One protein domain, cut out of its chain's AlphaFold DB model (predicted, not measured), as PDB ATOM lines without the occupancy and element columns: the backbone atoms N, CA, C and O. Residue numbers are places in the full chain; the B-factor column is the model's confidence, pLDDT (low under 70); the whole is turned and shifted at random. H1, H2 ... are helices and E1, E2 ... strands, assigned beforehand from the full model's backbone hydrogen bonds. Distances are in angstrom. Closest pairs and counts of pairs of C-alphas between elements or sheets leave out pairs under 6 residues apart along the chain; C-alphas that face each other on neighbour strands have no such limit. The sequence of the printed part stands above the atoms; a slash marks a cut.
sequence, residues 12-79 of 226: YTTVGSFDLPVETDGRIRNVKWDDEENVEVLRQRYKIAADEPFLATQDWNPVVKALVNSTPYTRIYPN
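AT A GLANCE: This is residues 12 to 79 of the 226 residues of the protein "FAD_binding_3 domain-containing protein" of Aspergillus flavus (strain ATCC 200026 / FGSC A1120 / IAM 13836 / NRRL 3357 / JCM 12722 / SRRC 167) (UniProt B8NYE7). With little regular structure, this flat domain is a small antiparallel sheet of two strands, E1 - E2, and two short helices, with long loops at residues 12 to 34 and 46 to 61. The printed part has 68 residues, 21 of them in named elements, in the order E1, H1, H2, E2: mixed, helices and strands. It is only just compact, close to loose, with a radius of gyration of the C-alphas of 12.9 A, and spans 32 by 32 by 17 A.

IN THESE COORDINATES: E1, residues 35 to 37, begins at C-alpha (87.780, 55.337, 91.450). E2, residues 74 to 76, ends at C-alpha (90.360, 53.590, 86.971). H1 is residues 39 to 45, 10.0 A; H2 is residues 62 to 69, 10.3 A.

HOW THE PARTS SIT: E1 and E2 are antiparallel, with N 37 and O 74 3.0 A apart, within hydrogen-bond range. H1 and H2, a helical hairpin, only just touch, with 3 pairs of C-alphas within 8 A, the closest Arg 43 and Val 68, 6.3 A; their tilt is shallow, 30 degrees, opposite ways. In both helices every O i to N i+4 pair is within hydrogen-bond range. E1 and H2 are apart.

THE WHOLE: The printed part has no cut. The link H1 to H2 is long, 16 residues. Residues 18 to 29 and 47 to 59 have pLDDT under 70.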
ATOM      1  N   TYR A  12      81.118  58.327  72.521       78.19
ATOM      2  CA  TYR A  12      82.395  57.620  72.469       78.19
ATOM      3  C   TYR A  12      82.913  57.394  73.889       78.19
ATOM      4  O   TYR A  12      82.612  58.164  74.800       78.19
ATOM      5  N   THR A  13      83.726  56.354  74.050       84.69
ATOM      6  CA  THR A  13      84.466  56.080  75.281       84.69
ATOM      7  C   THR A  13      85.942  56.014  74.936       84.69
ATOM      8  O   THR A  13      86.341  55.254  74.053       84.69
ATOM      9  N   THR A  14      86.755  56.794  75.642       85.31
ATOM     10  CA  THR A  14      88.212  56.688  75.571       85.31
ATOM     11  C   THR A  14      88.667  55.668  76.604       85.31
ATOM     12  O   THR A  14      88.413  55.839  77.793       85.31
ATOM     13  N   VAL A  15      89.352  54.616  76.157       83.69
ATOM     14  CA  VAL A  15      90.011  53.651  77.045       83.69
ATOM     15  C   VAL A  15      91.514  53.804  76.866       83.69
ATOM     16  O   VAL A  15      92.040  53.586  75.776       83.69
ATOM     17  N   GLY A  16      92.196  54.211  77.933       78.25
ATOM     18  CA  GLY A  16      93.652  54.278  78.003       78.25
ATOM     19  C   GLY A  16      94.188  53.191  78.928       78.25
ATOM     20  O   GLY A  16      93.562  52.877  79.936       78.25
ATOM     21  N   SER A  17      95.349  52.635  78.591       74.94
ATOM     22  CA  SER A  17      96.096  51.731  79.469       74.94
ATOM     23  C   SER A  17      97.391  52.419  79.865       74.94
ATOM     24  O   SER A  17      98.154  52.847  78.998       74.94
ATOM     25  N   PHE A  18      97.635  52.538  81.161       69.75
ATOM     26  CA  PHE A  18      98.852  53.112  81.714       69.75
ATOM     27  C   PHE A  18      99.148  52.463  83.063       69.75
ATOM     28  O   PHE A  18      98.229  52.027  83.758       69.75
ATOM     29  N   ASP A  19     100.427  52.403  83.422       67.75
ATOM     30  CA  ASP A  19     100.817  52.009  84.769       67.75
ATOM     31  C   ASP A  19     100.359  53.085  85.747       67.75
ATOM     32  O   ASP A  19     100.556  54.282  85.515       67.75
ATOM     33  N   LEU A  20      99.721  52.656  86.833       62.31
ATOM     34  CA  LEU A  20      99.284  53.579  87.868       62.31
ATOM     35  C   LEU A  20     100.500  54.276  88.488       62.31
ATOM     36  O   LEU A  20     101.533  53.627  88.682       62.31
ATOM     37  N   PRO A  21     100.393  55.580  88.807       58.88
ATOM     38  CA  PRO A  21     101.474  56.293  89.458       58.88
ATOM     39  C   PRO A  21     101.845  55.575  90.753       58.88
ATOM     40  O   PRO A  21     100.998  55.222  91.579       58.88
ATOM     41  N   VAL A  22     103.139  55.326  90.882       55.47
ATOM     42  CA  VAL A  22     103.737  54.775  92.085       55.47
ATOM     43  C   VAL A  22     103.802  55.910  93.107       55.47
ATOM     44  O   VAL A  22     104.202  57.027  92.770       55.47
ATOM     45  N   GLU A  23     103.376  55.649  94.340       55.88
ATOM     46  CA  GLU A  23     103.575  56.559  95.465       55.88
ATOM     47  C   GLU A  23     105.068  56.899  95.605       55.88
ATOM     48  O   GLU A  23     105.949  56.159  95.159       55.88
ATOM     49  N   THR A  24     105.378  58.017  96.261       50.91
ATOM     50  CA  THR A  24     106.776  58.457  96.468       50.91
ATOM     51  C   THR A  24     107.663  57.421  97.178       50.91
ATOM     52  O   THR A  24     108.885  57.497  97.070       50.91
ATOM     53  N   ASP A  25     107.072  56.434  97.861       50.66
ATOM     54  CA  ASP A  25     107.754  55.320  98.530       50.66
ATOM     55  C   ASP A  25     107.971  54.079  97.637       50.66
ATOM     56  O   ASP A  25     108.455  53.051  98.117       50.66
ATOM     57  N   GLY A  26     107.631  54.147  96.347       47.78
ATOM     58  CA  GLY A  26     107.788  53.029  95.419       47.78
ATOM     59  C   GLY A  26     106.632  52.019  95.449       47.78
ATOM     60  O   GLY A  26     106.706  51.002  94.755       47.78
ATOM     61  N   ARG A  27     105.560  52.265  96.218       50.62
ATOM     62  CA  ARG A  27     104.379  51.389  96.251       50.62
ATOM     63  C   ARG A  27     103.344  51.789  95.213       50.62
ATOM     64  O   ARG A  27     103.084  52.963  94.985       50.62
ATOM     65  N   ILE A  28     102.696  50.796  94.611       60.88
ATOM     66  CA  ILE A  28     101.533  51.039  93.754       60.88
ATOM     67  C   ILE A  28     100.450  51.690  94.621       60.88
ATOM     68  O   ILE A  28     100.074  51.129  95.656       60.88
ATOM     69  N   ARG A  29      99.962  52.868  94.209       68.31
ATOM     70  CA  ARG A  29      98.836  53.543  94.864       68.31
ATOM     71  C   ARG A  29      97.682  52.553  95.013       68.31
ATOM     72  O   ARG A  29      97.326  51.858  94.062       68.31
ATOM     73  N   ASN A  30      97.099  52.468  96.208       70.06
ATOM     74  CA  ASN A  30      95.950  51.596  96.435       70.06
ATOM     75  C   ASN A  30      94.718  52.205  95.755       70.06
ATOM     76  O   ASN A  30      94.052  53.061  96.336       70.06
ATOM     77  N   VAL A  31      94.464  51.800  94.513       74.50
ATOM     78  CA  VAL A  31      93.324  52.263  93.720       74.50
ATOM     79  C   VAL A  31      92.196  51.247  93.809       74.50
ATOM     80  O   VAL A  31      92.415  50.046  93.638       74.50
ATOM     81  N   LYS A  32      90.981  51.723  94.077       81.38
ATOM     82  CA  LYS A  32      89.777  50.901  94.047       81.38
ATOM     83  C   LYS A  32      89.189  50.899  92.645       81.38
ATOM     84  O   LYS A  32      89.374  51.808  91.841       81.38
ATOM     85  N   TRP A  33      88.461  49.833  92.359       83.69
ATOM     86  CA  TRP A  33      87.695  49.726  91.130       83.69
ATOM     87  C   TRP A  33      86.675  50.872  91.038       83.69
ATOM     88  O   TRP A  33      85.951  51.106  92.006       83.69
ATOM     89  N   ASP A  34      86.615  51.540  89.881       86.56
ATOM     90  CA  ASP A  34      85.730  52.684  89.592       86.56
ATOM     91  C   ASP A  34      86.070  53.981  90.342       86.56
ATOM     92  O   ASP A  34      85.260  54.908  90.374       86.56
ATOM     93  N   ASP A  35      87.284  54.081  90.891       84.88
ATOM     94  CA  ASP A  35      87.780  55.337  91.450       84.88
ATOM     95  C   ASP A  35      87.881  56.414  90.361       84.88
ATOM     96  O   ASP A  35      88.358  56.176  89.243       84.88
ATOM     97  N   GLU A  36      87.438  57.623  90.705       83.12
ATOM     98  CA  GLU A  36      87.632  58.810  89.882       83.12
ATOM     99  C   GLU A  36      89.100  59.235  89.947       83.12
ATOM    100  O   GLU A  36      89.664  59.414  91.028       83.12
ATOM    101  N   GLU A  37      89.721  59.394  88.782       75.31
ATOM    102  CA  GLU A  37      91.101  59.858  88.680       75.31
ATOM    103  C   GLU A  37      91.147  61.251  88.074       75.31
ATOM    104  O   GLU A  37      90.311  61.622  87.243       75.31
ATOM    105  N   ASN A  38      92.175  62.007  88.449       82.19
ATOM    106  CA  ASN A  38      92.459  63.269  87.801       82.19
ATOM    107  C   ASN A  38      92.805  63.028  86.321       82.19
ATOM    108  O   ASN A  38      93.877  62.515  86.000       82.19
ATOM    109  N   VAL A  39      91.916  63.453  85.417       83.19
ATOM    110  CA  VAL A  39      92.101  63.372  83.956       83.19
ATOM    111  C   VAL A  39      93.411  64.016  83.489       83.19
ATOM    112  O   VAL A  39      93.948  63.648  82.445       83.19
ATOM    113  N   GLU A  40      93.981  64.927  84.277       82.56
ATOM    114  CA  GLU A  40      95.286  65.509  83.997       82.56
ATOM    115  C   GLU A  40      96.419  64.475  84.021       82.56
ATOM    116  O   GLU A  40      97.349  64.592  83.235       82.56
ATOM    117  N   VAL A  41      96.319  63.402  84.813       78.19
ATOM    118  CA  VAL A  41      97.287  62.288  84.792       78.19
ATOM    119  C   VAL A  41      97.309  61.624  83.411       78.19
ATOM    120  O   VAL A  41      98.378  61.361  82.854       78.19
ATOM    121  N   LEU A  42      96.131  61.425  82.807       79.69
ATOM    122  CA  LEU A  42      96.012  60.921  81.438       79.69
ATOM    123  C   LEU A  42      96.612  61.920  80.432       79.69
ATOM    124  O   LEU A  42      97.384  61.526  79.557       79.69
ATOM    125  N   ARG A  43      96.314  63.220  80.565       82.50
ATOM    126  CA  ARG A  43      96.856  64.265  79.673       82.50
ATOM    127  C   ARG A  43      98.372  64.404  79.767       82.50
ATOM    128  O   ARG A  43      99.031  64.569  78.740       82.50
ATOM    129  N   GLN A  44      98.931  64.290  80.968       77.44
ATOM    130  CA  GLN A  44     100.369  64.292  81.220       77.44
ATOM    131  C   GLN A  44     101.041  63.069  80.592       77.44
ATOM    132  O   GLN A  44     102.051  63.213  79.902       77.44
ATOM    133  N   ARG A  45     100.452  61.872  80.743       75.69
ATOM    134  CA  ARG A  45     100.980  60.624  80.158       75.69
ATOM    135  C   ARG A  45     101.093  60.683  78.634       75.69
ATOM    136  O   ARG A  45     102.067  60.170  78.076       75.69
ATOM    137  N   TYR A  46     100.106  61.296  77.987       76.00
ATOM    138  CA  TYR A  46     100.051  61.492  76.536       76.00
ATOM    139  C   TYR A  46     100.527  62.889  76.100       76.00
ATOM    140  O   TYR A  46     100.246  63.301  74.976       76.00
ATOM    141  N   LYS A  47     101.255  63.590  76.989       67.50
ATOM    142  CA  LYS A  47     101.836  64.932  76.841       67.50
ATOM    143  C   LYS A  47     101.024  65.889  75.968       67.50
ATOM    144  O   LYS A  47     101.323  66.113  74.798       67.50
ATOM    145  N   ILE A  48     100.049  66.526  76.602       56.03
ATOM    146  CA  ILE A  48      99.385  67.733  76.089       56.03
ATOM    147  C   ILE A  48     100.022  69.026  76.646       56.03
ATOM    148  O   ILE A  48      99.762  70.109  76.128       56.03
ATOM    149  N   ALA A  49     100.906  68.942  77.646       46.03
ATOM    150  CA  ALA A  49     101.533  70.121  78.237       46.03
ATOM    151  C   ALA A  49     102.726  70.614  77.403       46.03
ATOM    152  O   ALA A  49     103.745  69.931  77.264       46.03
ATOM    153  N   ALA A  50     102.583  71.829  76.882       46.19
ATOM    154  CA  ALA A  50     103.709  72.682  76.564       46.19
ATOM    155  C   ALA A  50     104.527  72.886  77.865       46.19
ATOM    156  O   ALA A  50     103.947  73.050  78.934       46.19
ATOM    157  N   ASP A  51     105.858  72.849  77.778       47.66
ATOM    158  CA  ASP A  51     106.775  73.547  78.704       47.66
ATOM    159  C   ASP A  51     107.468  72.784  79.863       47.66
ATOM    160  O   ASP A  51     108.364  73.374  80.459       47.66
ATOM    161  N   GLU A  52     107.212  71.497  80.156       46.78
ATOM    162  CA  GLU A  52     107.888  70.817  81.299       46.78
ATOM    163  C   GLU A  52     108.965  69.760  80.921       46.78
ATOM    164  O   GLU A  52     108.666  68.809  80.177       46.78
ATOM    165  N   PRO A  53     110.223  69.849  81.434       45.38
ATOM    166  CA  PRO A  53     111.380  69.145  80.863       45.38
ATOM    167  C   PRO A  53     111.681  67.759  81.461       45.38
ATOM    168  O   PRO A  53     112.563  67.070  80.951       45.38
ATOM    169  N   PHE A  54     111.009  67.320  82.532       42.53
ATOM    170  CA  PHE A  54     111.548  66.215  83.348       42.53
ATOM    171  C   PHE A  54     111.170  64.782  82.915       42.53
ATOM    172  O   PHE A  54     111.605  63.818  83.534       42.53
ATOM    173  N   LEU A  55     110.425  64.594  81.821       45.31
ATOM    174  CA  LEU A  55     110.156  63.257  81.261       45.31
ATOM    175  C   LEU A  55     110.246  63.275  79.728       45.31
ATOM    176  O   LEU A  55     109.238  63.380  79.043       45.31
ATOM    177  N   ALA A  56     111.450  63.225  79.160       44.19
ATOM    178  CA  ALA A  56     111.687  62.847  77.756       44.19
ATOM    179  C   ALA A  56     110.900  61.551  77.407       44.19
ATOM    180  O   ALA A  56     110.822  60.671  78.252       44.19
ATOM    181  N   THR A  57     110.260  61.292  76.260       46.12
ATOM    182  CA  THR A  57     110.257  61.843  74.892       46.12
ATOM    183  C   THR A  57     109.192  61.060  74.105       46.12
ATOM    184  O   THR A  57     109.315  59.841  74.046       46.12
ATOM    185  N   GLN A  58     108.190  61.721  73.511       55.47
ATOM    186  CA  GLN A  58     107.526  61.360  72.238       55.47
ATOM    187  C   GLN A  58     106.304  62.265  72.033       55.47
ATOM    188  O   GLN A  58     105.393  62.290  72.860       55.47
ATOM    189  N   ASP A  59     106.305  63.031  70.941       67.75
ATOM    190  CA  ASP A  59     105.117  63.751  70.492       67.75
ATOM    191  C   ASP A  59     104.120  62.725  69.943       67.75
ATOM    192  O   ASP A  59     104.319  62.148  68.871       67.75
ATOM    193  N   TRP A  60     103.085  62.418  70.724       76.50
ATOM    194  CA  TRP A  60     102.070  61.449  70.329       76.50
ATOM    195  C   TRP A  60     101.324  61.922  69.080       76.50
ATOM    196  O   TRP A  60     101.122  63.120  68.862       76.50
ATOM    197  N   ASN A  61     100.850  60.964  68.278       82.00
ATOM    198  CA  ASN A  61     100.060  61.252  67.085       82.00
ATOM    199  C   ASN A  61      98.918  62.252  67.409       82.00
ATOM    200  O   ASN A  61      98.214  62.053  68.406       82.00
ATOM    201  N   PRO A  62      98.688  63.295  66.583       85.12
ATOM    202  CA  PRO A  62      97.650  64.300  66.823       85.12
ATOM    203  C   PRO A  62      96.257  63.731  67.114       85.12
ATOM    204  O   PRO A  62      95.520  64.311  67.906       85.12
ATOM    205  N   VAL A  63      95.911  62.577  66.535       87.75
ATOM    206  CA  VAL A  63      94.641  61.884  66.792       87.75
ATOM    207  C   VAL A  63      94.558  61.392  68.239       87.75
ATOM    208  O   VAL A  63      93.534  61.585  68.888       87.75
ATOM    209  N   VAL A  64      95.637  60.817  68.781       85.19
ATOM    210  CA  VAL A  64      95.690  60.373  70.187       85.19
ATOM    211  C   VAL A  64      95.536  61.574  71.119       85.19
ATOM    212  O   VAL A  64      94.721  61.536  72.038       85.19
ATOM    213  N   LYS A  65      96.236  62.678  70.828       85.25
ATOM    214  CA  LYS A  65      96.107  63.930  71.591       85.25
ATOM    215  C   LYS A  65      94.681  64.488  71.538       85.25
ATOM    216  O   LYS A  65      94.152  64.892  72.568       85.25
ATOM    217  N   ALA A  66      94.030  64.471  70.373       86.50
ATOM    218  CA  ALA A  66      92.647  64.923  70.216       86.50
ATOM    219  C   ALA A  66      91.648  64.070  71.023       86.50
ATOM    220  O   ALA A  66      90.755  64.626  71.665       86.50
ATOM    221  N   LEU A  67      91.820  62.741  71.047       88.00
ATOM    222  CA  LEU A  67      90.997  61.827  71.853       88.00
ATOM    223  C   LEU A  67      91.165  62.081  73.357       88.00
ATOM    224  O   LEU A  67      90.177  62.195  74.084       88.00
ATOM    225  N   VAL A  68      92.409  62.230  73.821       86.31
ATOM    226  CA  VAL A  68      92.704  62.522  75.231       86.31
ATOM    227  C   VAL A  68      92.169  63.904  75.631       86.31
ATOM    228  O   VAL A  68      91.523  64.026  76.668       86.31
ATOM    229  N   ASN A  69      92.325  64.930  74.786       86.12
ATOM    230  CA  ASN A  69      91.760  66.269  75.015       86.12
ATOM    231  C   ASN A  69      90.234  66.274  75.104       86.12
ATOM    232  O   ASN A  69      89.660  67.024  75.888       86.12
ATOM    233  N   SER A  70      89.584  65.424  74.315       88.62
ATOM    234  CA  SER A  70      88.126  65.301  74.309       88.62
ATOM    235  C   SER A  70      87.609  64.434  75.465       88.62
ATOM    236  O   SER A  70      86.405  64.228  75.575       88.62
ATOM    237  N   THR A  71      88.478  63.894  76.324       88.94
ATOM    238  CA  THR A  71      88.073  63.069  77.471       88.94
ATOM    239  C   THR A  71      87.783  63.973  78.682       88.94
ATOM    240  O   THR A  71      88.702  64.635  79.171       88.94
ATOM    241  N   PRO A  72      86.525  64.056  79.166       88.56
ATOM    242  CA  PRO A  72      86.141  65.012  80.210       88.56
ATOM    243  C   PRO A  72      86.540  64.569  81.623       88.56
ATOM    244  O   PRO A  72      86.866  65.409  82.455       88.56
ATOM    245  N   TYR A  73      86.523  63.263  81.885       87.19
ATOM    246  CA  TYR A  73      86.886  62.651  83.162       87.19
ATOM    247  C   TYR A  73      87.456  61.252  82.924       87.19
ATOM    248  O   TYR A  73      87.255  60.658  81.861       87.19
ATOM    249  N   THR A  74      88.143  60.713  83.925       86.38
ATOM    250  CA  THR A  74      88.707  59.361  83.894       86.38
ATOM    251  C   THR A  74      88.275  58.566  85.109       86.38
ATOM    252  O   THR A  74      88.180  59.105  86.211       86.38
ATOM    253  N   ARG A  75      88.050  57.270  84.904       87.25
ATOM    254  CA  ARG A  75      87.874  56.292  85.976       87.25
ATOM    255  C   ARG A  75      88.902  55.189  85.833       87.25
ATOM    256  O   ARG A  75      89.281  54.856  84.707       87.25
ATOM    257  N   ILE A  76      89.351  54.645  86.957       85.00
ATOM    258  CA  ILE A  76      90.360  53.590  86.971       85.00
ATOM    259  C   ILE A  76      89.714  52.229  87.196       85.00
ATOM    260  O   ILE A  76      88.912  52.019  88.106       85.00
ATOM    261  N   TYR A  77      90.151  51.277  86.378       85.88
ATOM    262  CA  TYR A  77      89.774  49.877  86.465       85.88
ATOM    263  C   TYR A  77      91.056  49.041  86.508       85.88
ATOM    264  O   TYR A  77      91.635  48.763  85.456       85.88
ATOM    265  N   PRO A  78      91.556  48.686  87.707       81.50
ATOM    266  CA  PRO A  78      92.767  47.887  87.815       81.50
ATOM    267  C   PRO A  78      92.569  46.510  87.169       81.50
ATOM    268  O   PRO A  78      91.578  45.824  87.430       81.50
ATOM    269  N   ASN A  79      93.523  46.094  86.334       81.50
ATOM    270  CA  ASN A  79      93.500  44.777  85.702       81.50
ATOM    271  C   ASN A  79      93.981  43.717  86.697       81.50
ATOM    272  O   ASN A  79      95.180  43.472  86.826       81.50
TER     273      ASN A  79